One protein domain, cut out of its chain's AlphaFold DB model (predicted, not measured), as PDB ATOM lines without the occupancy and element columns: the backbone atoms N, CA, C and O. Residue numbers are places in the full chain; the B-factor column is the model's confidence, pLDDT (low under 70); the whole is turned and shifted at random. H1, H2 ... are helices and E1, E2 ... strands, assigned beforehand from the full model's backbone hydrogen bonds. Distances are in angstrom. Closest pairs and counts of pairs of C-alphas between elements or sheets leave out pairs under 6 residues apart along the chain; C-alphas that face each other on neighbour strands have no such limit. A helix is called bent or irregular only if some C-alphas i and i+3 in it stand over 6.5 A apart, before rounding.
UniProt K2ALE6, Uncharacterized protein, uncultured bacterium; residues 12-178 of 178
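Overview. This is residues 12 to 178 of the 178 residues of an uncharacterized protein of uncultured bacterium (UniProt K2ALE6). Ten antiparallel strands, E1 to E10, stand slantwise round one axis and close into a barrel, with the short helix H1 sticking out beyond one end of it. The long links E1 to E2 and E5 to E6 lie at the same end as H1; residues 81 to 104 of the second make a long stretch with no named element, part of which reaches in toward the mean of the C-alphas. The printed part has 167 residues, with ten named strands and one named helix in the order E1, E2, E3, E4, E5, E6, E7, E8, E9, H1, E10, and its class is mostly strand. Round the ring run E1 to E10 in number order and back to E1, and E1 to E9 form a meander, each strand the antiparallel neighbour of the one before. The whole is compact, with a radius of gyration of the C-alphas of 16.0 A, and its elongated outline spans 50 by 28 by 23 A.

Along the chain. Find C-alpha 12 at (191.352, 253.006, 335.407); there E1 begins, and it runs through residues 12 to 18. Read on to E2 at residues 30 to 37 and to E3 at residues 45 to 53, which is 26.3 A from first to last C-alpha. E4, residues 59 to 68, covers 28.2 A, and E5, residues 71 to 80, covers 29.2 A. E6 begins at C-alpha 105, at (178.999, 269.165, 346.244), and runs 29.9 A to residue 114. E7 follows at residues 119 to 124, E8 at residues 129 to 136 and E9 at residues 141 to 148. H1, residues 152 to 161, is 14.7 A long and irregular, but only just: C-alphas 154 and 157 are 6.8 A apart. E10 takes residues 170 to 177 and ends at C-alpha 177, at (194.468, 249.800, 334.562).

Arrangement. Start at E1, which has E2 on one side and E10 on the other side. E1 and E2 form a hairpin at 150 degrees, with N 14 and O 33 2.9 A apart, within hydrogen-bond range. Go on round the ring to the hairpin of E2 and E3, where N 34 and O 50 are 2.8 A apart. In the hairpin of E4 and E5, look at N 64 and O 75, 2.9 A apart. E5 and E6 are antiparallel at 141 degrees and form a hairpin across a long link; N 74 and O 108 are 2.8 A apart. The C-alphas of residues 132 and 146, which face each other in E8 and E9, are 3.8 A apart. The ring closes where E10 and E1 are antiparallel at 166 degrees, with N 15 and O 174 2.9 A apart. Within the long stretch, residues 95 to 96 pair antiparallel with residues 101 to 102. H1 is not on the barrel, with 0 pairs of C-alphas within 10 A, and 4 of its 6 O i to N i+4 pairs are within hydrogen-bond range.

Size, cuts and confidence. The two C-alphas farthest apart are those of Lys 42 and Gly 162, at 51.8 A, while the first and last printed C-alphas, Glu 12 and Phe 178, are 6.3 A apart. The printed part has no cut, and residue 178 is the chain's last. The link E1 to E2, with 11 residues, and the link E5 to E6, with 24, are long. Mean pLDDT of the printed part is 85.3; look for values under 70 at residues 20 to 28, 40 to 42, 56, 84 and 164 to 167.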
ATOM      1  N   GLU A  12     191.757 254.058 334.484       88.50
ATOM      2  CA  GLU A  12     191.352 253.006 335.407       88.50
ATOM      3  C   GLU A  12     189.847 252.752 335.271       88.50
ATOM      4  O   GLU A  12     189.049 253.677 335.097       88.50
ATOM      5  N   VAL A  13     189.468 251.477 335.357       90.50
ATOM      6  CA  VAL A  13     188.076 251.015 335.382       90.50
ATOM      7  C   VAL A  13     187.954 249.991 336.495       90.50
ATOM      8  O   VAL A  13     188.815 249.123 336.640       90.50
ATOM      9  N   GLY A  14     186.909 250.067 337.309       89.69
ATOM     10  CA  GLY A  14     186.750 249.108 338.390       89.69
ATOM     11  C   GLY A  14     185.345 249.009 338.932       89.69
ATOM     12  O   GLY A  14     184.523 249.901 338.759       89.69
ATOM     13  N   PHE A  15     185.098 247.921 339.640       91.06
ATOM     14  CA  PHE A  15     183.851 247.694 340.348       91.06
ATOM     15  C   PHE A  15     184.128 247.655 341.841       91.06
ATOM     16  O   PHE A  15     185.132 247.078 342.269       91.06
ATOM     17  N   SER A  16     183.245 248.249 342.632       89.50
ATOM     18  CA  SER A  16     183.308 248.193 344.087       89.50
ATOM     19  C   SER A  16     181.938 247.886 344.668       89.50
ATOM     20  O   SER A  16     180.911 248.240 344.102       89.50
ATOM     21  N   LYS A  17     181.913 247.189 345.799       87.00
ATOM     22  CA  LYS A  17     180.704 246.973 346.584       87.00
ATOM     23  C   LYS A  17     181.036 247.157 348.051       87.00
ATOM     24  O   LYS A  17     182.002 246.579 348.558       87.00
ATOM     25  N   SER A  18     180.244 247.976 348.728       81.81
ATOM     26  CA  SER A  18     180.264 247.996 350.186       81.81
ATOM     27  C   SER A  18     179.495 246.789 350.691       81.81
ATOM     28  O   SER A  18     178.403 246.514 350.210       81.81
ATOM     29  N   LEU A  19     180.084 246.055 351.623       76.69
ATOM     30  CA  LEU A  19     179.370 244.993 352.309       76.69
ATOM     31  C   LEU A  19     178.427 245.629 353.324       76.69
ATOM     32  O   LEU A  19     178.746 246.664 353.907       76.69
ATOM     33  N   ASP A  20     177.289 244.995 353.554       67.25
ATOM     34  CA  ASP A  20     176.405 245.330 354.655       67.25
ATOM     35  C   ASP A  20     175.946 244.056 355.371       67.25
ATOM     36  O   ASP A  20     175.827 242.986 354.777       67.25
ATOM     37  N   SER A  21     175.751 244.155 356.687       53.44
ATOM     38  CA  SER A  21     175.435 243.014 357.554       53.44
ATOM     39  C   SER A  21     173.977 242.567 357.478       53.44
ATOM     40  O   SER A  21     173.641 241.527 358.045       53.44
ATOM     41  N   MET A  22     173.111 243.322 356.800       53.91
ATOM     42  CA  MET A  22     171.688 243.019 356.724       53.91
ATOM     43  C   MET A  22     171.230 242.764 355.290       53.91
ATOM     44  O   MET A  22     171.517 243.521 354.368       53.91
ATOM     45  N   GLN A  23     170.434 241.705 355.140       47.28
ATOM     46  CA  GLN A  23     169.662 241.351 353.952       47.28
ATOM     47  C   GLN A  23     168.484 242.332 353.799       47.28
ATOM     48  O   GLN A  23     167.323 241.960 353.948       47.28
ATOM     49  N   SER A  24     168.779 243.615 353.607       51.59
ATOM     50  CA  SER A  24     167.772 244.662 353.446       51.59
ATOM     51  C   SER A  24     167.774 245.182 352.013       51.59
ATOM     52  O   SER A  24     168.798 245.164 351.333       51.59
ATOM     53  N   SER A  25     166.638 245.711 351.563       55.25
ATOM     54  CA  SER A  25     166.503 246.457 350.304       55.25
ATOM     55  C   SER A  25     167.342 247.749 350.245       55.25
ATOM     56  O   SER A  25     167.184 248.521 349.305       55.25
ATOM     57  N   PHE A  26     168.186 248.005 351.252       58.06
ATOM     58  CA  PHE A  26     169.021 249.195 351.419       58.06
ATOM     59  C   PHE A  26     170.531 248.885 351.385       58.06
ATOM     60  O   PHE A  26     171.340 249.774 351.678       58.06
ATOM     61  N   ASP A  27     170.905 247.636 351.061       64.31
ATOM     62  CA  ASP A  27     172.291 247.263 350.754       64.31
ATOM     63  C   ASP A  27     172.756 248.078 349.534       64.31
ATOM     64  O   ASP A  27     172.099 248.009 348.489       64.31
ATOM     65  N   PRO A  28     173.834 248.876 349.647       68.06
ATOM     66  CA  PRO A  28     174.342 249.641 348.518       68.06
ATOM     67  C   PRO A  28     174.641 248.727 347.326       68.06
ATOM     68  O   PRO A  28     175.187 247.623 347.463       68.06
ATOM     69  N   GLY A  29     174.271 249.213 346.143       78.12
ATOM     70  CA  GLY A  29     174.507 248.521 344.887       78.12
ATOM     71  C   GLY A  29     175.989 248.282 344.600       78.12
ATOM     72  O   GLY A  29     176.898 248.694 345.326       78.12
ATOM     73  N   LEU A  30     176.243 247.587 343.495       86.94
ATOM     74  CA  LEU A  30     177.571 247.601 342.892       86.94
ATOM     75  C   LEU A  30     177.831 249.016 342.352       86.94
ATOM     76  O   LEU A  30     176.950 249.594 341.721       86.94
ATOM     77  N   SER A  31     179.033 249.542 342.517       90.06
ATOM     78  CA  SER A  31     179.437 250.810 341.914       90.06
ATOM     79  C   SER A  31     180.412 250.538 340.770       90.06
ATOM     80  O   SER A  31     181.378 249.784 340.929       90.06
ATOM     81  N   LEU A  32     180.180 251.156 339.613       91.50
ATOM     82  CA  LEU A  32     181.155 251.244 338.527       91.50
ATOM     83  C   LEU A  32     181.988 252.505 338.730       91.50
ATOM     84  O   LEU A  32     181.461 253.605 338.826       91.50
ATOM     85  N   ASN A  33     183.298 252.348 338.731       91.81
ATOM     86  CA  ASN A  33     184.248 253.425 338.905       91.81
ATOM     87  C   ASN A  33     185.021 253.599 337.599       91.81
ATOM     88  O   ASN A  33     185.514 252.618 337.033       91.81
ATOM     89  N   LEU A  34     185.156 254.842 337.148       91.69
ATOM     90  CA  LEU A  34     185.946 255.244 335.986       91.69
ATOM     91  C   LEU A  34     186.864 256.395 336.379       91.69
ATOM     92  O   LEU A  34     186.446 257.302 337.095       91.69
ATOM     93  N   LYS A  35     188.110 256.370 335.914       91.69
ATOM     94  CA  LYS A  35     189.059 257.458 336.144       91.69
ATOM     95  C   LYS A  35     189.971 257.631 334.948       91.69
ATOM     96  O   LYS A  35     190.497 256.659 334.412       91.69
ATOM     97  N   TYR A  36     190.176 258.884 334.580       90.38
ATOM     98  CA  TYR A  36     191.060 259.302 333.514       90.38
ATOM     99  C   TYR A  36     192.069 260.312 334.050       90.38
ATOM    100  O   TYR A  36     191.690 261.358 334.580       90.38
ATOM    101  N   LEU A  37     193.353 260.002 333.911       89.12
ATOM    102  CA  LEU A  37     194.445 260.925 334.189       89.12
ATOM    103  C   LEU A  37     194.737 261.734 332.927       89.12
ATOM    104  O   LEU A  37     195.103 261.171 331.894       89.12
ATOM    105  N   PHE A  38     194.608 263.057 333.023       87.25
ATOM    106  CA  PHE A  38     194.931 263.934 331.908       87.25
ATOM    107  C   PHE A  38     196.441 263.885 331.620       87.25
ATOM    108  O   PHE A  38     197.250 263.952 332.555       87.25
ATOM    109  N   PRO A  39     196.841 263.761 330.344       78.12
ATOM    110  CA  PRO A  39     198.239 263.849 329.958       78.12
ATOM    111  C   PRO A  39     198.801 265.249 330.254       78.12
ATOM    112  O   PRO A  39     198.077 266.240 330.250       78.12
ATOM    113  N   ASP A  40     200.115 265.309 330.472       65.00
ATOM    114  CA  ASP A  40     200.929 266.531 330.540       65.00
ATOM    115  C   ASP A  40     200.816 267.455 331.764       65.00
ATOM    116  O   ASP A  40     200.438 268.621 331.678       65.00
ATOM    117  N   SER A  41     201.406 267.003 332.876       56.28
ATOM    118  CA  SER A  41     202.346 267.844 333.637       56.28
ATOM    119  C   SER A  41     203.165 267.002 334.624       56.28
ATOM    120  O   SER A  41     202.625 266.277 335.457       56.28
ATOM    121  N   LYS A  42     204.503 267.106 334.559       65.44
ATOM    122  CA  LYS A  42     205.413 266.446 335.522       65.44
ATOM    123  C   LYS A  42     205.302 267.029 336.938       65.44
ATOM    124  O   LYS A  42     205.745 266.392 337.888       65.44
ATOM    125  N   ALA A  43     204.747 268.234 337.076       74.50
ATOM    126  CA  ALA A  43     204.704 268.981 338.333       74.50
ATOM    127  C   ALA A  43     203.322 268.982 339.006       74.50
ATOM    128  O   ALA A  43     203.237 269.226 340.207       74.50
ATOM    129  N   LEU A  44     202.248 268.718 338.260       83.31
ATOM    130  CA  LEU A  44     200.892 268.654 338.794       83.31
ATOM    131  C   LEU A  44     200.067 267.699 337.943       83.31
ATOM    132  O   LEU A  44     199.768 267.990 336.790       83.31
ATOM    133  N   LYS A  45     199.686 266.564 338.513       88.25
ATOM    134  CA  LYS A  45     198.825 265.599 337.835       88.25
ATOM    135  C   LYS A  45     197.371 265.959 338.102       88.25
ATOM    136  O   LYS A  45     197.037 266.310 339.231       88.25
ATOM    137  N   VAL A  46     196.522 265.849 337.083       90.25
ATOM    138  CA  VAL A  46     195.081 266.110 337.178       90.25
ATOM    139  C   VAL A  46     194.332 264.894 336.661       90.25
ATOM    140  O   VAL A  46     194.639 264.412 335.575       90.25
ATOM    141  N   ALA A  47     193.347 264.408 337.407       90.75
ATOM    142  CA  ALA A  47     192.487 263.315 336.976       90.75
ATOM    143  C   ALA A  47     191.009 263.677 337.137       90.75
ATOM    144  O   ALA A  47     190.627 264.375 338.077       90.75
ATOM    145  N   ALA A  48     190.191 263.179 336.218       92.31
ATOM    146  CA  ALA A  48     188.741 263.160 336.334       92.31
ATOM    147  C   ALA A  48     188.280 261.750 336.679       92.31
ATOM    148  O   ALA A  48     188.852 260.774 336.193       92.31
ATOM    149  N   GLY A  49     187.216 261.640 337.463       92.25
ATOM    150  CA  GLY A  49     186.600 260.356 337.730       92.25
ATOM    151  C   GLY A  49     185.092 260.424 337.852       92.25
ATOM    152  O   GLY A  49     184.496 261.480 338.063       92.25
ATOM    153  N   LEU A  50     184.490 259.255 337.673       93.50
ATOM    154  CA  LEU A  50     183.065 259.004 337.778       93.50
ATOM    155  C   LEU A  50     182.857 257.761 338.634       93.50
ATOM    156  O   LEU A  50     183.550 256.757 338.461       93.50
ATOM    157  N   VAL A  51     181.872 257.823 339.517       92.38
ATOM    158  CA  VAL A  51     181.339 256.673 340.235       92.38
ATOM    159  C   VAL A  51     179.860 256.587 339.922       92.38
ATOM    160  O   VAL A  51     179.105 257.514 340.205       92.38
ATOM    161  N   ILE A  52     179.467 255.498 339.277       91.94
ATOM    162  CA  ILE A  52     178.104 255.238 338.840       91.94
ATOM    163  C   ILE A  52     177.538 254.149 339.734       91.94
ATOM    164  O   ILE A  52     178.038 253.022 339.741       91.94
ATOM    165  N   GLU A  53     176.488 254.494 340.463       88.00
ATOM    166  CA  GLU A  53     175.760 253.544 341.297       88.00
ATOM    167  C   GLU A  53     174.783 252.725 340.451       88.00
ATOM    168  O   GLU A  53     174.122 253.256 339.556       88.00
ATOM    169  N   THR A  54     174.729 251.412 340.692       85.38
ATOM    170  CA  THR A  54     173.864 250.495 339.921       85.38
ATOM    171  C   THR A  54     172.520 250.220 340.586       85.38
ATOM    172  O   THR A  54     171.636 249.642 339.951       85.38
ATOM    173  N   ASP A  55     172.341 250.605 341.848       79.88
ATOM    174  CA  ASP A  55     171.068 250.501 342.548       79.88
ATOM    175  C   ASP A  55     170.131 251.654 342.180       79.88
ATOM    176  O   ASP A  55     170.519 252.812 342.011       79.88
ATOM    177  N   ASN A  56     168.846 251.322 342.060       63.94
ATOM    178  CA  ASN A  56     167.824 252.317 341.796       63.94
ATOM    179  C   ASN A  56     167.753 253.273 342.992       63.94
ATOM    180  O   ASN A  56     167.453 252.841 344.103       63.94
ATOM    181  N   ASN A  57     167.961 254.562 342.710       74.94
ATOM    182  CA  ASN A  57     167.799 255.739 343.576       74.94
ATOM    183  C   ASN A  57     169.079 256.331 344.193       74.94
ATOM    184  O   ASN A  57     169.045 257.509 344.556       74.94
ATOM    185  N   SER A  58     170.204 255.614 344.243       84.00
ATOM    186  CA  SER A  58     171.464 256.192 344.738       84.00
ATOM    187  C   SER A  58     172.039 257.248 343.783       84.00
ATOM    188  O   SER A  58     171.781 257.264 342.575       84.00
ATOM    189  N   TYR A  59     172.786 258.193 344.346       89.81
ATOM    190  CA  TYR A  59     173.430 259.275 343.610       89.81
ATOM    191  C   TYR A  59     174.774 258.804 343.068       89.81
ATOM    192  O   TYR A  59     175.606 258.283 343.805       89.81
ATOM    193  N   SER A  60     174.999 259.066 341.784       92.00
ATOM    194  CA  SER A  60     176.316 258.924 341.169       92.00
ATOM    195  C   SER A  60     177.159 260.164 341.453       92.00
ATOM    196  O   SER A  60     176.624 261.246 341.707       92.00
ATOM    197  N   SER A  61     178.477 260.028 341.376       94.00
ATOM    198  CA  SER A  61     179.412 261.108 341.678       94.00
ATOM    199  C   SER A  61     180.375 261.345 340.523       94.00
ATOM    200  O   SER A  61     180.878 260.406 339.912       94.00
ATOM    201  N   ALA A  62     180.666 262.609 340.235       95.06
ATOM    202  CA  ALA A  62     181.724 263.022 339.320       95.06
ATOM    203  C   ALA A  62     182.722 263.885 340.076       95.06
ATOM    204  O   ALA A  62     182.313 264.726 340.874       95.06
ATOM    205  N   TYR A  63     184.015 263.714 339.827       94.38
ATOM    206  CA  TYR A  63     185.043 264.475 340.526       94.38
ATOM    207  C   TYR A  63     186.222 264.841 339.632       94.38
ATOM    208  O   TYR A  63     186.504 264.199 338.619       94.38
ATOM    209  N   LEU A  64     186.932 265.876 340.064       93.62
ATOM    210  CA  LEU A  64     188.237 266.282 339.569       93.62
ATOM    211  C   LEU A  64     189.199 266.354 340.749       93.62
ATOM    212  O   LEU A  64     188.887 266.956 341.776       93.62
ATOM    213  N   VAL A  65     190.375 265.762 340.588       91.94
ATOM    214  CA  VAL A  65     191.455 265.783 341.579       91.94
ATOM    215  C   VAL A  65     192.742 266.273 340.933       91.94
ATOM    216  O   VAL A  65     193.016 265.989 339.767       91.94
ATOM    217  N   ALA A  66     193.547 266.997 341.700       91.62
ATOM    218  CA  ALA A  66     194.856 267.482 341.308       91.62
ATOM    219  C   ALA A  66     195.876 267.259 342.432       91.62
ATOM    220  O   ALA A  66     195.544 267.316 343.618       91.62
ATOM    221  N   GLY A  67     197.134 267.017 342.071       90.81
ATOM    222  CA  GLY A  67     198.210 266.907 343.053       90.81
ATOM    223  C   GLY A  67     199.434 266.150 342.558       90.81
ATOM    224  O   GLY A  67     199.826 266.237 341.392       90.81
ATOM    225  N   GLN A  68     200.025 265.391 343.476       87.56
ATOM    226  CA  GLN A  68     201.145 264.479 343.261       87.56
ATOM    227  C   GLN A  68     200.751 263.035 343.598       87.56
ATOM    228  O   GLN A  68     199.743 262.788 344.254       87.56
ATOM    229  N   GLU A  69     201.544 262.055 343.163       83.44
ATOM    230  CA  GLU A  69     201.231 260.640 343.434       83.44
ATOM    231  C   GLU A  69     201.051 260.359 344.929       83.44
ATOM    232  O   GLU A  69     200.160 259.606 345.301       83.44
ATOM    233  N   ILE A  70     201.842 261.020 345.775       88.56
ATOM    234  CA  ILE A  70     201.799 260.867 347.231       88.56
ATOM    235  C   ILE A  70     200.596 261.547 347.893       88.56
ATOM    236  O   ILE A  70     200.203 261.130 348.977       88.56
ATOM    237  N   ALA A  71     200.033 262.599 347.289       91.31
ATOM    238  CA  ALA A  71     198.976 263.404 347.895       91.31
ATOM    239  C   ALA A  71     198.206 264.220 346.853       91.31
ATOM    240  O   ALA A  71     198.798 264.838 345.966       91.31
ATOM    241  N   TYR A  72     196.887 264.273 347.000       91.88
ATOM    242  CA  TYR A  72     195.988 264.952 346.076       91.88
ATOM    243  C   TYR A  72     194.819 265.600 346.811       91.88
ATOM    244  O   TYR A  72     194.449 265.206 347.917       91.88
ATOM    245  N   PHE A  73     194.224 266.591 346.164       94.12
ATOM    246  CA  PHE A  73     192.991 267.228 346.598       94.12
ATOM    247  C   PHE A  73     192.072 267.420 345.400       94.12
ATOM    248  O   PHE A  73     192.514 267.427 344.252       94.12
ATOM    249  N   GLY A  74     190.784 267.574 345.644       94.00
ATOM    250  CA  GLY A  74     189.818 267.700 344.575       94.00
ATOM    251  C   GLY A  74     188.445 268.092 345.058       94.00
ATOM    252  O   GLY A  74     188.203 268.313 346.245       94.00
ATOM    253  N   MET A  75     187.545 268.164 344.097       95.94
ATOM    254  CA  MET A  75     186.145 268.455 344.327       95.94
ATOM    255  C   MET A  75     185.284 267.707 343.325       95.94
ATOM    256  O   MET A  75     185.752 267.287 342.264       95.94
ATOM    257  N   GLY A  76     184.012 267.570 343.651       95.62
ATOM    258  CA  GLY A  76     183.072 266.901 342.784       95.62
ATOM    259  C   GLY A  76     181.629 267.223 343.102       95.62
ATOM    260  O   GLY A  76     181.321 268.027 343.987       95.62
ATOM    261  N   VAL A  77     180.763 266.599 342.316       95.88
ATOM    262  CA  VAL A  77     179.317 266.758 342.380       95.88
ATOM    263  C   VAL A  77     178.615 265.414 342.421       95.88
ATOM    264  O   VAL A  77     179.036 264.459 341.764       95.88
ATOM    265  N   ASN A  78     177.516 265.368 343.164       93.94
ATOM    266  CA  ASN A  78     176.578 264.255 343.177       93.94
ATOM    267  C   ASN A  78     175.411 264.559 342.233       93.94
ATOM    268  O   ASN A  78     174.895 265.676 342.204       93.94
ATOM    269  N   PHE A  79     175.002 263.573 341.441       91.75
ATOM    270  CA  PHE A  79     173.967 263.727 340.418       91.75
ATOM    271  C   PHE A  79     173.165 262.436 340.214       91.75
ATOM    272  O   PHE A  79     173.470 261.382 340.776       91.75
ATOM    273  N   GLY A  80     172.119 262.520 339.389       87.31
ATOM    274  CA  GLY A  80     171.141 261.444 339.248       87.31
ATOM    275  C   GLY A  80     170.181 261.512 340.424       87.31
ATOM    276  O   GLY A  80     169.587 262.568 340.598       87.31
ATOM    277  N   GLY A  81     170.080 260.428 341.201       81.19
ATOM    278  CA  GLY A  81     169.512 260.372 342.553       81.19
ATOM    279  C   GLY A  81     168.104 260.951 342.763       81.19
ATOM    280  O   GLY A  81     167.801 262.101 342.452       81.19
ATOM    281  N   HIS A  82     167.195 260.180 343.355       79.25
ATOM    282  CA  HIS A  82     165.800 260.621 343.451       79.25
ATOM    283  C   HIS A  82     165.452 261.220 344.820       79.25
ATOM    284  O   HIS A  82     165.136 260.486 345.749       79.25
ATOM    285  N   ARG A  83     165.430 262.555 344.941       72.12
ATOM    286  CA  ARG A  83     165.198 263.285 346.213       72.12
ATOM    287  C   ARG A  83     163.976 262.840 347.038       72.12
ATOM    288  O   ARG A  83     163.959 263.067 348.236       72.12
ATOM    289  N   ALA A  84     162.964 262.202 346.440       69.56
ATOM    290  CA  ALA A  84     161.799 261.712 347.185       69.56
ATOM    291  C   ALA A  84     162.071 260.467 348.061       69.56
ATOM    292  O   ALA A  84     161.179 260.049 348.799       69.56
ATOM    293  N   TYR A  85     163.269 259.869 348.000       74.69
ATOM    294  CA  TYR A  85     163.648 258.728 348.837       74.69
ATOM    295  C   TYR A  85     164.741 259.133 349.837       74.69
ATOM    296  O   TYR A  85     165.908 259.262 349.458       74.69
ATOM    297  N   PRO A  86     164.403 259.283 351.130       73.31
ATOM    298  CA  PRO A  86     165.325 259.818 352.129       73.31
ATOM    299  C   PRO A  86     166.502 258.880 352.427       73.31
ATOM    300  O   PRO A  86     167.503 259.303 352.984       73.31
ATOM    301  N   MET A  87     166.429 257.611 352.024       77.56
ATOM    302  CA  MET A  87     167.507 256.640 352.228       77.56
ATOM    303  C   MET A  87     168.558 256.639 351.114       77.56
ATOM    304  O   MET A  87     169.481 255.826 351.163       77.56
ATOM    305  N   ASN A  88     168.430 257.517 350.117       80.19
ATOM    306  CA  ASN A  88     169.385 257.575 349.021       80.19
ATOM    307  C   ASN A  88     170.747 258.037 349.509       80.19
ATOM    308  O   ASN A  88     170.878 259.026 350.233       80.19
ATOM    309  N   LYS A  89     171.769 257.327 349.047       84.81
ATOM    310  CA  LYS A  89     173.157 257.592 349.396       84.81
ATOM    311  C   LYS A  89     173.874 258.144 348.177       84.81
ATOM    312  O   LYS A  89     173.513 257.820 347.047       84.81
ATOM    313  N   SER A  90     174.866 258.990 348.403       87.88
ATOM    314  CA  SER A  90     175.902 259.231 347.409       87.88
ATOM    315  C   SER A  90     177.169 258.511 347.825       87.88
ATOM    316  O   SER A  90     177.339 258.066 348.964       87.88
ATOM    317  N   HIS A  91     178.072 258.406 346.866       85.12
ATOM    318  CA  HIS A  91     179.355 257.776 347.079       85.12
ATOM    319  C   HIS A  91     180.348 258.670 347.848       85.12
ATOM    320  O   HIS A  91     181.200 258.191 348.607       85.12
ATOM    321  N   TYR A  92     180.219 259.984 347.661       89.69
ATOM    322  CA  TYR A  92     181.039 261.024 348.277       89.69
ATOM    323  C   TYR A  92     180.178 262.155 348.845       89.69
ATOM    324  O   TYR A  92     179.065 262.380 348.364       89.69
ATOM    325  N   GLY A  93     180.722 262.912 349.800       91.25
ATOM    326  CA  GLY A  93     179.987 263.951 350.521       91.25
ATOM    327  C   GLY A  93     179.106 263.390 351.633       91.25
ATOM    328  O   GLY A  93     178.994 262.177 351.783       91.25
ATOM    329  N   GLY A  94     178.524 264.295 352.419       90.81
ATOM    330  CA  GLY A  94     177.627 263.963 353.522       90.81
ATOM    331  C   GLY A  94     176.158 263.998 353.119       90.81
ATOM    332  O   GLY A  94     175.797 264.150 351.942       90.81
ATOM    333  N   TYR A  95     175.300 263.869 354.125       90.94
ATOM    334  CA  TYR A  95     173.853 263.884 353.955       90.94
ATOM    335  C   TYR A  95     173.242 265.125 354.599       90.94
ATOM    336  O   TYR A  95     173.417 265.385 355.788       90.94
ATOM    337  N   ASP A  96     172.457 265.870 353.825       90.69
ATOM    338  CA  ASP A  96     171.702 267.001 354.338       90.69
ATOM    339  C   ASP A  96     170.359 266.524 354.906       90.69
ATOM    340  O   ASP A  96     169.415 266.208 354.180       90.69
ATOM    341  N   PHE A  97     170.263 266.493 356.237       88.00
ATOM    342  CA  PHE A  97     169.039 266.106 356.940       88.00
ATOM    343  C   PHE A  97     167.884 267.101 356.776       88.00
ATOM    344  O   PHE A  97     166.739 266.727 357.022       88.00
ATOM    345  N   SER A  98     168.157 268.346 356.376       88.44
ATOM    346  CA  SER A  98     167.119 269.346 356.114       88.44
ATOM    347  C   SER A  98     166.513 269.185 354.720       88.44
ATOM    348  O   SER A  98     165.297 269.280 354.569       88.44
ATOM    349  N   GLU A  99     167.340 268.868 353.719       86.50
ATOM    350  CA  GLU A  99     166.888 268.592 352.349       86.50
ATOM    351  C   GLU A  99     166.472 267.127 352.133       86.50
ATOM    352  O   GLU A  99     165.902 266.797 351.093       86.50
ATOM    353  N   MET A 100     166.747 266.254 353.111       87.19
ATOM    354  CA  MET A 100     166.585 264.799 353.025       87.19
ATOM    355  C   MET A 100     167.270 264.207 351.782       87.19
ATOM    356  O   MET A 100     166.722 263.341 351.091       87.19
ATOM    357  N   ALA A 101     168.479 264.688 351.484       88.94
ATOM    358  CA  ALA A 101     169.241 264.282 350.313       88.94
ATOM    359  C   ALA A 101     170.760 264.395 350.546       88.94
ATOM    360  O   ALA A 101     171.209 265.209 351.352       88.94
ATOM    361  N   PRO A 102     171.581 263.625 349.809       90.69
ATOM    362  CA  PRO A 102     173.022 263.856 349.733       90.69
ATOM    363  C   PRO A 102     173.390 265.291 349.348       90.69
ATOM    364  O   PRO A 102     172.732 265.897 348.497       90.69
ATOM    365  N   ASN A 103     174.491 265.815 349.898       91.19
ATOM    366  CA  ASN A 103     175.009 267.114 349.469       91.19
ATOM    367  C   ASN A 103     175.366 267.077 347.977       91.19
ATOM    368  O   ASN A 103     176.016 266.149 347.500       91.19
ATOM    369  N   ASN A 104     174.998 268.119 347.228       90.75
ATOM    370  CA  ASN A 104     175.285 268.162 345.789       90.75
ATOM    371  C   ASN A 104     176.782 268.334 345.480       90.75
ATOM    372  O   ASN A 104     177.207 267.958 344.395       90.75
ATOM    373  N   PHE A 105     177.568 268.896 346.404       94.88
ATOM    374  CA  PHE A 105     178.999 269.165 346.244       94.88
ATOM    375  C   PHE A 105     179.807 268.499 347.356       94.88
ATOM    376  O   PHE A 105     179.352 268.427 348.497       94.88
ATOM    377  N   PHE A 106     181.025 268.074 347.031       95.00
ATOM    378  CA  PHE A 106     181.969 267.509 347.992       95.00
ATOM    379  C   PHE A 106     183.415 267.857 347.623       95.00
ATOM    380  O   PHE A 106     183.734 268.158 346.471       95.00
ATOM    381  N   PHE A 107     184.298 267.767 348.610       95.19
ATOM    382  CA  PHE A 107     185.751 267.835 348.478       95.19
ATOM    383  C   PHE A 107     186.389 266.484 348.779       95.19
ATOM    384  O   PHE A 107     185.921 265.736 349.640       95.19
ATOM    385  N   ILE A 108     187.491 266.210 348.090       93.75
ATOM    386  CA  ILE A 108     188.329 265.034 348.302       93.75
ATOM    387  C   ILE A 108     189.717 265.504 348.725       93.75
ATOM    388  O   ILE A 108     190.272 266.424 348.127       93.75
ATOM    389  N   ALA A 109     190.299 264.855 349.723       94.19
ATOM    390  CA  ALA A 109     191.713 264.980 350.046       94.19
ATOM    391  C   ALA A 109     192.268 263.598 350.359       94.19
ATOM    392  O   ALA A 109     191.704 262.887 351.189       94.19
ATOM    393  N   GLY A 110     193.365 263.212 349.716       93.19
ATOM    394  CA  GLY A 110     193.924 261.880 349.894       93.19
ATOM    395  C   GLY A 110     195.439 261.834 349.840       93.19
ATOM    396  O   GLY A 110     196.096 262.729 349.308       93.19
ATOM    397  N   ALA A 111     195.984 260.766 350.410       92.19
ATOM    398  CA  ALA A 111     197.402 260.454 350.434       92.19
ATOM    399  C   ALA A 111     197.631 258.976 350.105       92.19
ATOM    400  O   ALA A 111     196.865 258.112 350.536       92.19
ATOM    401  N   ASN A 112     198.703 258.693 349.363       90.19
ATOM    402  CA  ASN A 112     199.092 257.345 348.961       90.19
ATOM    403  C   ASN A 112     200.462 256.985 349.535       90.19
ATOM    404  O   ASN A 112     201.400 257.783 349.501       90.19
ATOM    405  N   PHE A 113     200.580 255.748 350.001       90.75
ATOM    406  CA  PHE A 113     201.789 255.182 350.579       90.75
ATOM    407  C   PHE A 113     202.107 253.861 349.875       90.75
ATOM    408  O   PHE A 113     201.322 252.911 349.930       90.75
ATOM    409  N   ASP A 114     203.268 253.795 349.225       90.00
ATOM    410  CA  ASP A 114     203.765 252.565 348.611       90.00
ATOM    411  C   ASP A 114     204.368 251.650 349.689       90.00
ATOM    412  O   ASP A 114     205.383 251.970 350.312       90.00
ATOM    413  N   LEU A 115     203.728 250.502 349.924       90.44
ATOM    414  CA  LEU A 115     204.178 249.473 350.867       90.44
ATOM    415  C   LEU A 115     204.914 248.323 350.155       90.44
ATOM    416  O   LEU A 115     205.090 247.251 350.739       90.44
ATOM    417  N   LYS A 116     205.346 248.522 348.901       87.19
ATOM    418  CA  LYS A 116     206.009 247.574 347.982       87.19
ATOM    419  C   LYS A 116     205.127 246.428 347.491       87.19
ATOM    420  O   LYS A 116     205.107 246.132 346.303       87.19
ATOM    421  N   VAL A 117     204.424 245.760 348.401       88.38
ATOM    422  CA  VAL A 117     203.528 244.624 348.098       88.38
ATOM    423  C   VAL A 117     202.068 245.051 347.946       88.38
ATOM    424  O   VAL A 117     201.247 244.308 347.417       88.38
ATOM    425  N   ALA A 118     201.746 246.250 348.420       89.38
ATOM    426  CA  ALA A 118     200.436 246.867 348.335       89.38
ATOM    427  C   ALA A 118     200.598 248.389 348.352       89.38
ATOM    428  O   ALA A 118     201.612 248.907 348.813       89.38
ATOM    429  N   ASN A 119     199.578 249.103 347.895       90.19
ATOM    430  CA  ASN A 119     199.479 250.548 348.059       90.19
ATOM    431  C   ASN A 119     198.410 250.836 349.106       90.19
ATOM    432  O   ASN A 119     197.293 250.330 348.993       90.19
ATOM    433  N   LEU A 120     198.752 251.621 350.122       91.75
ATOM    434  CA  LEU A 120     197.798 252.132 351.096       91.75
ATOM    435  C   LEU A 120     197.348 253.524 350.661       91.75
ATOM    436  O   LEU A 120     198.178 254.387 350.394       91.75
ATOM    437  N   THR A 121     196.044 253.752 350.670       91.06
ATOM    438  CA  THR A 121     195.446 255.066 350.449       91.06
ATOM    439  C   THR A 121     194.621 255.455 351.656       91.06
ATOM    440  O   THR A 121     193.866 254.642 352.197       91.06
ATOM    441  N   VAL A 122     194.774 256.710 352.059       92.94
ATOM    442  CA  VAL A 122     193.922 257.371 353.043       92.94
ATOM    443  C   VAL A 122     193.228 258.520 352.340       92.94
ATOM    444  O   VAL A 122     193.901 259.330 351.709       92.94
ATOM    445  N   GLU A 123     191.907 258.591 352.426       92.56
ATOM    446  CA  GLU A 123     191.113 259.600 351.722       92.56
ATOM    447  C   GLU A 123     189.985 260.121 352.608       92.56
ATOM    448  O   GLU A 123     189.278 259.342 353.238       92.56
ATOM    449  N   TYR A 124     189.808 261.437 352.626       93.81
ATOM    450  CA  TYR A 124     188.654 262.126 353.183       93.81
ATOM    451  C   TYR A 124     187.758 262.622 352.052       93.81
ATOM    452  O   TYR A 124     188.262 263.221 351.099       93.81
ATOM    453  N   ASN A 125     186.446 262.414 352.167       91.56
ATOM    454  CA  ASN A 125     185.475 262.744 351.119       91.56
ATOM    455  C   ASN A 125     184.432 263.803 351.515       91.56
ATOM    456  O   ASN A 125     183.347 263.832 350.934       91.56
ATOM    457  N   SER A 126     184.754 264.664 352.484       92.75
ATOM    458  CA  SER A 126     183.839 265.657 353.081       92.75
ATOM    459  C   SER A 126     182.800 265.129 354.066       92.75
ATOM    460  O   SER A 126     182.030 265.933 354.578       92.75
ATOM    461  N   ASP A 127     182.816 263.833 354.374       93.25
ATOM    462  CA  ASP A 127     181.981 263.228 355.421       93.25
ATOM    463  C   ASP A 127     182.776 262.179 356.209       93.25
ATOM    464  O   ASP A 127     183.017 262.318 357.407       93.25
ATOM    465  N   ALA A 128     183.310 261.177 355.508       91.50
ATOM    466  CA  ALA A 128     184.074 260.087 356.094       91.50
ATOM    467  C   ALA A 128     185.545 260.090 355.679       91.50
ATOM    468  O   ALA A 128     185.936 260.519 354.588       91.50
ATOM    469  N   PHE A 129     186.360 259.501 356.550       92.44
ATOM    470  CA  PHE A 129     187.686 259.013 356.205       92.44
ATOM    471  C   PHE A 129     187.599 257.569 355.729       92.44
ATOM    472  O   PHE A 129     186.868 256.750 356.283       92.44
ATOM    473  N   SER A 130     188.407 257.223 354.741       91.00
ATOM    474  CA  SER A 130     188.597 255.853 354.299       91.00
ATOM    475  C   SER A 130     190.072 255.485 354.296       91.00
ATOM    476  O   SER A 130     190.940 256.310 354.016       91.00
ATOM    477  N   PHE A 131     190.338 254.226 354.621       91.69
ATOM    478  CA  PHE A 131     191.657 253.609 354.582       91.69
ATOM    479  C   PHE A 131     191.541 252.376 353.710       91.69
ATOM    480  O   PHE A 131     190.706 251.516 353.986       91.69
ATOM    481  N   GLY A 132     192.358 252.243 352.673       90.94
ATOM    482  CA  GLY A 132     192.279 251.050 351.847       90.94
ATOM    483  C   GLY A 132     193.576 250.625 351.204       90.94
ATOM    484  O   GLY A 132     194.442 251.426 350.874       90.94
ATOM    485  N   PHE A 133     193.669 249.318 351.023       91.69
ATOM    486  CA  PHE A 133     194.780 248.627 350.409       91.69
ATOM    487  C   PHE A 133     194.414 248.272 348.976       91.69
ATOM    488  O   PHE A 133     193.341 247.725 348.717       91.69
ATOM    489  N   ARG A 134     195.319 248.573 348.050       89.81
ATOM    490  CA  ARG A 134     195.319 248.054 346.684       89.81
ATOM    491  C   ARG A 134     196.455 247.063 346.555       89.81
ATOM    492  O   ARG A 134     197.624 247.440 346.659       89.81
ATOM    493  N   VAL A 135     196.106 245.811 346.308       91.31
ATOM    494  CA  VAL A 135     197.070 244.745 346.055       91.31
ATOM    495  C   VAL A 135     197.114 244.516 344.546       91.31
ATOM    496  O   VAL A 135     196.107 244.073 343.982       91.31
ATOM    497  N   PRO A 136     198.225 244.855 343.867       88.50
ATOM    498  CA  PRO A 136     198.369 244.559 342.450       88.50
ATOM    499  C   PRO A 136     198.380 243.044 342.238       88.50
ATOM    500  O   PRO A 136     199.008 242.299 342.990       88.50
ATOM    501  N   THR A 137     197.676 242.591 341.207       86.75
ATOM    502  CA  THR A 137     197.697 241.200 340.748       86.75
ATOM    503  C   THR A 137     198.483 241.106 339.439       86.75
ATOM    504  O   THR A 137     199.206 242.031 339.063       86.75
ATOM    505  N   VAL A 138     198.357 239.988 338.723       82.38
ATOM    506  CA  VAL A 138     198.907 239.849 337.367       82.38
ATOM    507  C   VAL A 138     198.154 240.739 336.363       82.38
ATOM    508  O   VAL A 138     196.988 241.078 336.579       82.38
ATOM    509  N   ASP A 139     198.843 241.133 335.290       82.69
ATOM    510  CA  ASP A 139     198.282 241.756 334.078       82.69
ATOM    511  C   ASP A 139     197.535 243.091 334.251       82.69
ATOM    512  O   ASP A 139     196.568 243.374 333.552       82.69
ATOM    513  N   GLY A 140     197.990 243.950 335.170       84.06
ATOM    514  CA  GLY A 140     197.436 245.305 335.314       84.06
ATOM    515  C   GLY A 140     196.099 245.369 336.056       84.06
ATOM    516  O   GLY A 140     195.462 246.423 336.078       84.06
ATOM    517  N   TYR A 141     195.698 244.270 336.699       88.94
ATOM    518  CA  TYR A 141     194.562 244.230 337.611       88.94
ATOM    519  C   TYR A 141     195.000 244.437 339.065       88.94
ATOM    520  O   TYR A 141     196.174 244.321 339.428       88.94
ATOM    521  N   SER A 142     194.060 244.805 339.927       90.94
ATOM    522  CA  SER A 142     194.282 244.944 341.363       90.94
ATOM    523  C   SER A 142     193.024 244.609 342.146       90.94
ATOM    524  O   SER A 142     191.910 244.893 341.703       90.94
ATOM    525  N   VAL A 143     193.220 244.053 343.340       92.00
ATOM    526  CA  VAL A 143     192.160 243.848 344.329       92.00
ATOM    527  C   VAL A 143     192.236 244.955 345.369       92.00
ATOM    528  O   VAL A 143     193.315 245.314 345.845       92.00
ATOM    529  N   ASN A 144     191.072 245.482 345.722       90.75
ATOM    530  CA  ASN A 144     190.911 246.622 346.603       90.75
ATOM    531  C   ASN A 144     190.116 246.203 347.839       90.75
ATOM    532  O   ASN A 144     189.019 245.653 347.723       90.75
ATOM    533  N   LEU A 145     190.647 246.513 349.016       91.94
ATOM    534  CA  LEU A 145     189.955 246.374 350.293       91.94
ATOM    535  C   LEU A 145     190.039 247.703 351.024       91.94
ATOM    536  O   LEU A 145     191.115 248.287 351.109       91.94
ATOM    537  N   ALA A 146     188.933 248.169 351.584       90.75
ATOM    538  CA  ALA A 146     188.947 249.396 352.361       90.75
ATOM    539  C   ALA A 146     187.981 249.369 353.526       90.75
ATOM    540  O   ALA A 146     186.928 248.741 353.454       90.75
ATOM    541  N   TYR A 147     188.346 250.135 354.541       90.81
ATOM    542  CA  TYR A 147     187.514 250.525 355.656       90.81
ATOM    543  C   TYR A 147     187.076 251.985 355.493       90.81
ATOM    544  O   TYR A 147     187.854 252.813 355.018       90.81
ATOM    545  N   ILE A 148     185.852 252.297 355.901       89.00
ATOM    546  CA  ILE A 148     185.280 253.647 355.925       89.00
ATOM    547  C   ILE A 148     184.945 253.989 357.387       89.00
ATOM    548  O   ILE A 148     184.562 253.112 358.155       89.00
ATOM    549  N   SER A 149     185.144 255.233 357.817       90.44
ATOM    550  CA  SER A 149     184.761 255.689 359.156       90.44
ATOM    551  C   SER A 149     183.242 255.816 359.300       90.44
ATOM    552  O   SER A 149     182.499 255.556 358.358       90.44
ATOM    553  N   ASP A 150     182.774 256.207 360.492       88.94
ATOM    554  CA  ASP A 150     181.408 256.732 360.614       88.94
ATOM    555  C   ASP A 150     181.198 257.917 359.663       88.94
ATOM    556  O   ASP A 150     182.145 258.661 359.377       88.94
ATOM    557  N   SER A 151     179.965 258.044 359.188       87.88
ATOM    558  CA  SER A 151     179.501 259.036 358.224       87.88
ATOM    559  C   SER A 151     178.067 259.461 358.561       87.88
ATOM    560  O   SER A 151     177.344 258.740 359.260       87.88
ATOM    561  N   ASP A 152     177.614 260.597 358.035       88.69
ATOM    562  CA  ASP A 152     176.222 261.040 358.177       88.69
ATOM    563  C   ASP A 152     175.215 259.970 357.715       88.69
ATOM    564  O   ASP A 152     174.137 259.822 358.298       88.69
ATOM    565  N   TYR A 153     175.579 259.138 356.733       85.44
ATOM    566  CA  TYR A 153     174.745 258.036 356.241       85.44
ATOM    567  C   TYR A 153     174.468 256.949 357.280       85.44
ATOM    568  O   TYR A 153     173.447 256.261 357.177       85.44
ATOM    569  N   ASP A 154     175.323 256.798 358.294       83.00
ATOM    570  CA  ASP A 154     175.077 255.885 359.415       83.00
ATOM    571  C   ASP A 154     173.962 256.412 360.335       83.00
ATOM    572  O   ASP A 154     173.305 255.649 361.047       83.00
ATOM    573  N   LEU A 155     173.700 257.722 360.293       85.31
ATOM    574  CA  LEU A 155     172.668 258.380 361.092       85.31
ATOM    575  C   LEU A 155     171.321 258.451 360.367       85.31
ATOM    576  O   LEU A 155     170.295 258.567 361.035       85.31
ATOM    577  N   VAL A 156     171.297 258.346 359.032       83.44
ATOM    578  CA  VAL A 156     170.072 258.463 358.216       83.44
ATOM    579  C   VAL A 156     169.000 257.482 358.667       83.44
ATOM    580  O   VAL A 156     167.887 257.902 358.970       83.44
ATOM    581  N   HIS A 157     169.327 256.197 358.810       79.00
ATOM    582  CA  HIS A 157     168.333 255.205 359.227       79.00
ATOM    583  C   HIS A 157     167.754 255.516 360.613       79.00
ATOM    584  O   HIS A 157     166.544 255.440 360.818       79.00
ATOM    585  N   ARG A 158     168.612 255.922 361.557       82.50
ATOM    586  CA  ARG A 158     168.187 256.289 362.910       82.50
ATOM    587  C   ARG A 158     167.293 257.522 362.897       82.50
ATOM    588  O   ARG A 158     166.288 257.547 363.596       82.50
ATOM    589  N   ASN A 159     167.645 258.528 362.107       83.38
ATOM    590  CA  ASN A 159     166.910 259.786 362.048       83.38
ATOM    591  C   ASN A 159     165.580 259.651 361.283       83.38
ATOM    592  O   ASN A 159     164.633 260.362 361.604       83.38
ATOM    593  N   VAL A 160     165.489 258.738 360.309       79.38
ATOM    594  CA  VAL A 160     164.279 258.515 359.496       79.38
ATOM    595  C   VAL A 160     163.334 257.486 360.127       79.38
ATOM    596  O   VAL A 160     162.123 257.691 360.113       79.38
ATOM    597  N   TYR A 161     163.859 256.393 360.691       75.75
ATOM    598  CA  TYR A 161     163.054 255.257 361.169       75.75
ATOM    599  C   TYR A 161     163.132 255.008 362.681       75.75
ATOM    600  O   TYR A 161     162.421 254.146 363.185       75.75
ATOM    601  N   GLY A 162     163.973 255.736 363.421       77.25
ATOM    602  CA  GLY A 162     164.125 255.576 364.874       77.25
ATOM    603  C   GLY A 162     164.996 254.390 365.306       77.25
ATOM    604  O   GLY A 162     165.373 254.309 366.474       77.25
ATOM    605  N   ASP A 163     165.386 253.519 364.372       71.25
ATOM    606  CA  ASP A 163     166.160 252.310 364.649       71.25
ATOM    607  C   ASP A 163     167.645 252.465 364.310       71.25
ATOM    608  O   ASP A 163     168.038 253.081 363.315       71.25
ATOM    609  N   SER A 164     168.493 251.854 365.138       66.25
ATOM    610  CA  SER A 164     169.945 251.877 364.954       66.25
ATOM    611  C   SER A 164     170.372 250.887 363.870       66.25
ATOM    612  O   SER A 164     170.332 249.676 364.078       66.25
ATOM    613  N   TYR A 165     170.840 251.407 362.740       69.06
ATOM    614  CA  TYR A 165     171.461 250.629 361.673       69.06
ATOM    615  C   TYR A 165     172.984 250.680 361.816       69.06
ATOM    616  O   TYR A 165     173.564 251.753 361.972       69.06
ATOM    617  N   LYS A 166     173.638 249.516 361.782       67.12
ATOM    618  CA  LYS A 166     175.102 249.414 361.775       67.12
ATOM    619  C   LYS A 166     175.552 248.831 360.445       67.12
ATOM    620  O   LYS A 166     175.535 247.615 360.260       67.12
ATOM    621  N   ARG A 167     175.984 249.708 359.542       69.06
ATOM    622  CA  ARG A 167     176.576 249.316 358.266       69.06
ATOM    623  C   ARG A 167     177.888 248.569 358.497       69.06
ATOM    624  O   ARG A 167     178.683 248.952 359.361       69.06
ATOM    625  N   GLN A 168     178.172 247.546 357.689       73.44
ATOM    626  CA  GLN A 168     179.559 247.094 357.576       73.44
ATOM    627  C   GLN A 168     180.355 248.144 356.810       73.44
ATOM    628  O   GLN A 168     180.070 248.488 355.667       73.44
ATOM    629  N   LYS A 169     181.393 248.672 357.441       84.75
ATOM    630  CA  LYS A 169     182.162 249.772 356.863       84.75
ATOM    631  C   LYS A 169     183.291 249.286 355.967       84.75
ATOM    632  O   LYS A 169     184.368 249.871 355.951       84.75
ATOM    633  N   VAL A 170     183.068 248.168 355.283       87.94
ATOM    634  CA  VAL A 170     184.067 247.508 354.448       87.94
ATOM    635  C   VAL A 170     183.611 247.548 353.004       87.94
ATOM    636  O   VAL A 170     182.477 247.204 352.686       87.94
ATOM    637  N   THR A 171     184.519 247.924 352.116       87.50
ATOM    638  CA  THR A 171     184.303 247.878 350.672       87.50
ATOM    639  C   THR A 171     185.319 246.951 350.037       87.50
ATOM    640  O   THR A 171     186.518 247.060 350.307       87.50
ATOM    641  N   LEU A 172     184.838 246.106 349.137       90.62
ATOM    642  CA  LEU A 172     185.653 245.280 348.259       90.62
ATOM    643  C   LEU A 172     185.572 245.816 346.836       90.62
ATOM    644  O   LEU A 172     184.546 246.363 346.436       90.62
ATOM    645  N   GLY A 173     186.632 245.644 346.057       90.38
ATOM    646  CA  GLY A 173     186.595 245.990 344.646       90.38
ATOM    647  C   GLY A 173     187.708 245.367 343.824       90.38
ATOM    648  O   GLY A 173     188.687 244.846 344.357       90.38
ATOM    649  N   VAL A 174     187.549 245.461 342.511       90.50
ATOM    650  CA  VAL A 174     188.536 245.044 341.512       90.50
ATOM    651  C   VAL A 174     188.725 246.186 340.525       90.50
ATOM    652  O   VAL A 174     187.754 246.814 340.106       90.50
ATOM    653  N   THR A 175     189.971 246.458 340.157       90.12
ATOM    654  CA  THR A 175     190.343 247.510 339.204       90.12
ATOM    655  C   THR A 175     191.227 246.938 338.111       90.12
ATOM    656  O   THR A 175     192.158 246.203 338.417       90.12
ATOM    657  N   GLY A 176     190.970 247.314 336.860       88.56
ATOM    658  CA  GLY A 176     191.908 247.194 335.747       88.56
ATOM    659  C   GLY A 176     192.489 248.560 335.381       88.56
ATOM    660  O   GLY A 176     191.795 249.578 335.464       88.56
ATOM    661  N   THR A 177     193.763 248.584 334.995       86.12
ATOM    662  CA  THR A 177     194.468 249.800 334.562       86.12
ATOM    663  C   THR A 177     194.956 249.649 333.126       86.12
ATOM    664  O   THR A 177     195.561 248.621 332.818       86.12
ATOM    665  N   PHE A 178     194.732 250.668 332.294       79.62
ATOM    666  CA  PHE A 178     195.019 250.684 330.855       79.62
ATOM    667  C   PHE A 178     195.783 251.950 330.445       79.62
ATOM    668  O   PHE A 178     195.629 253.001 331.120       79.62
TER     669      PHE A 178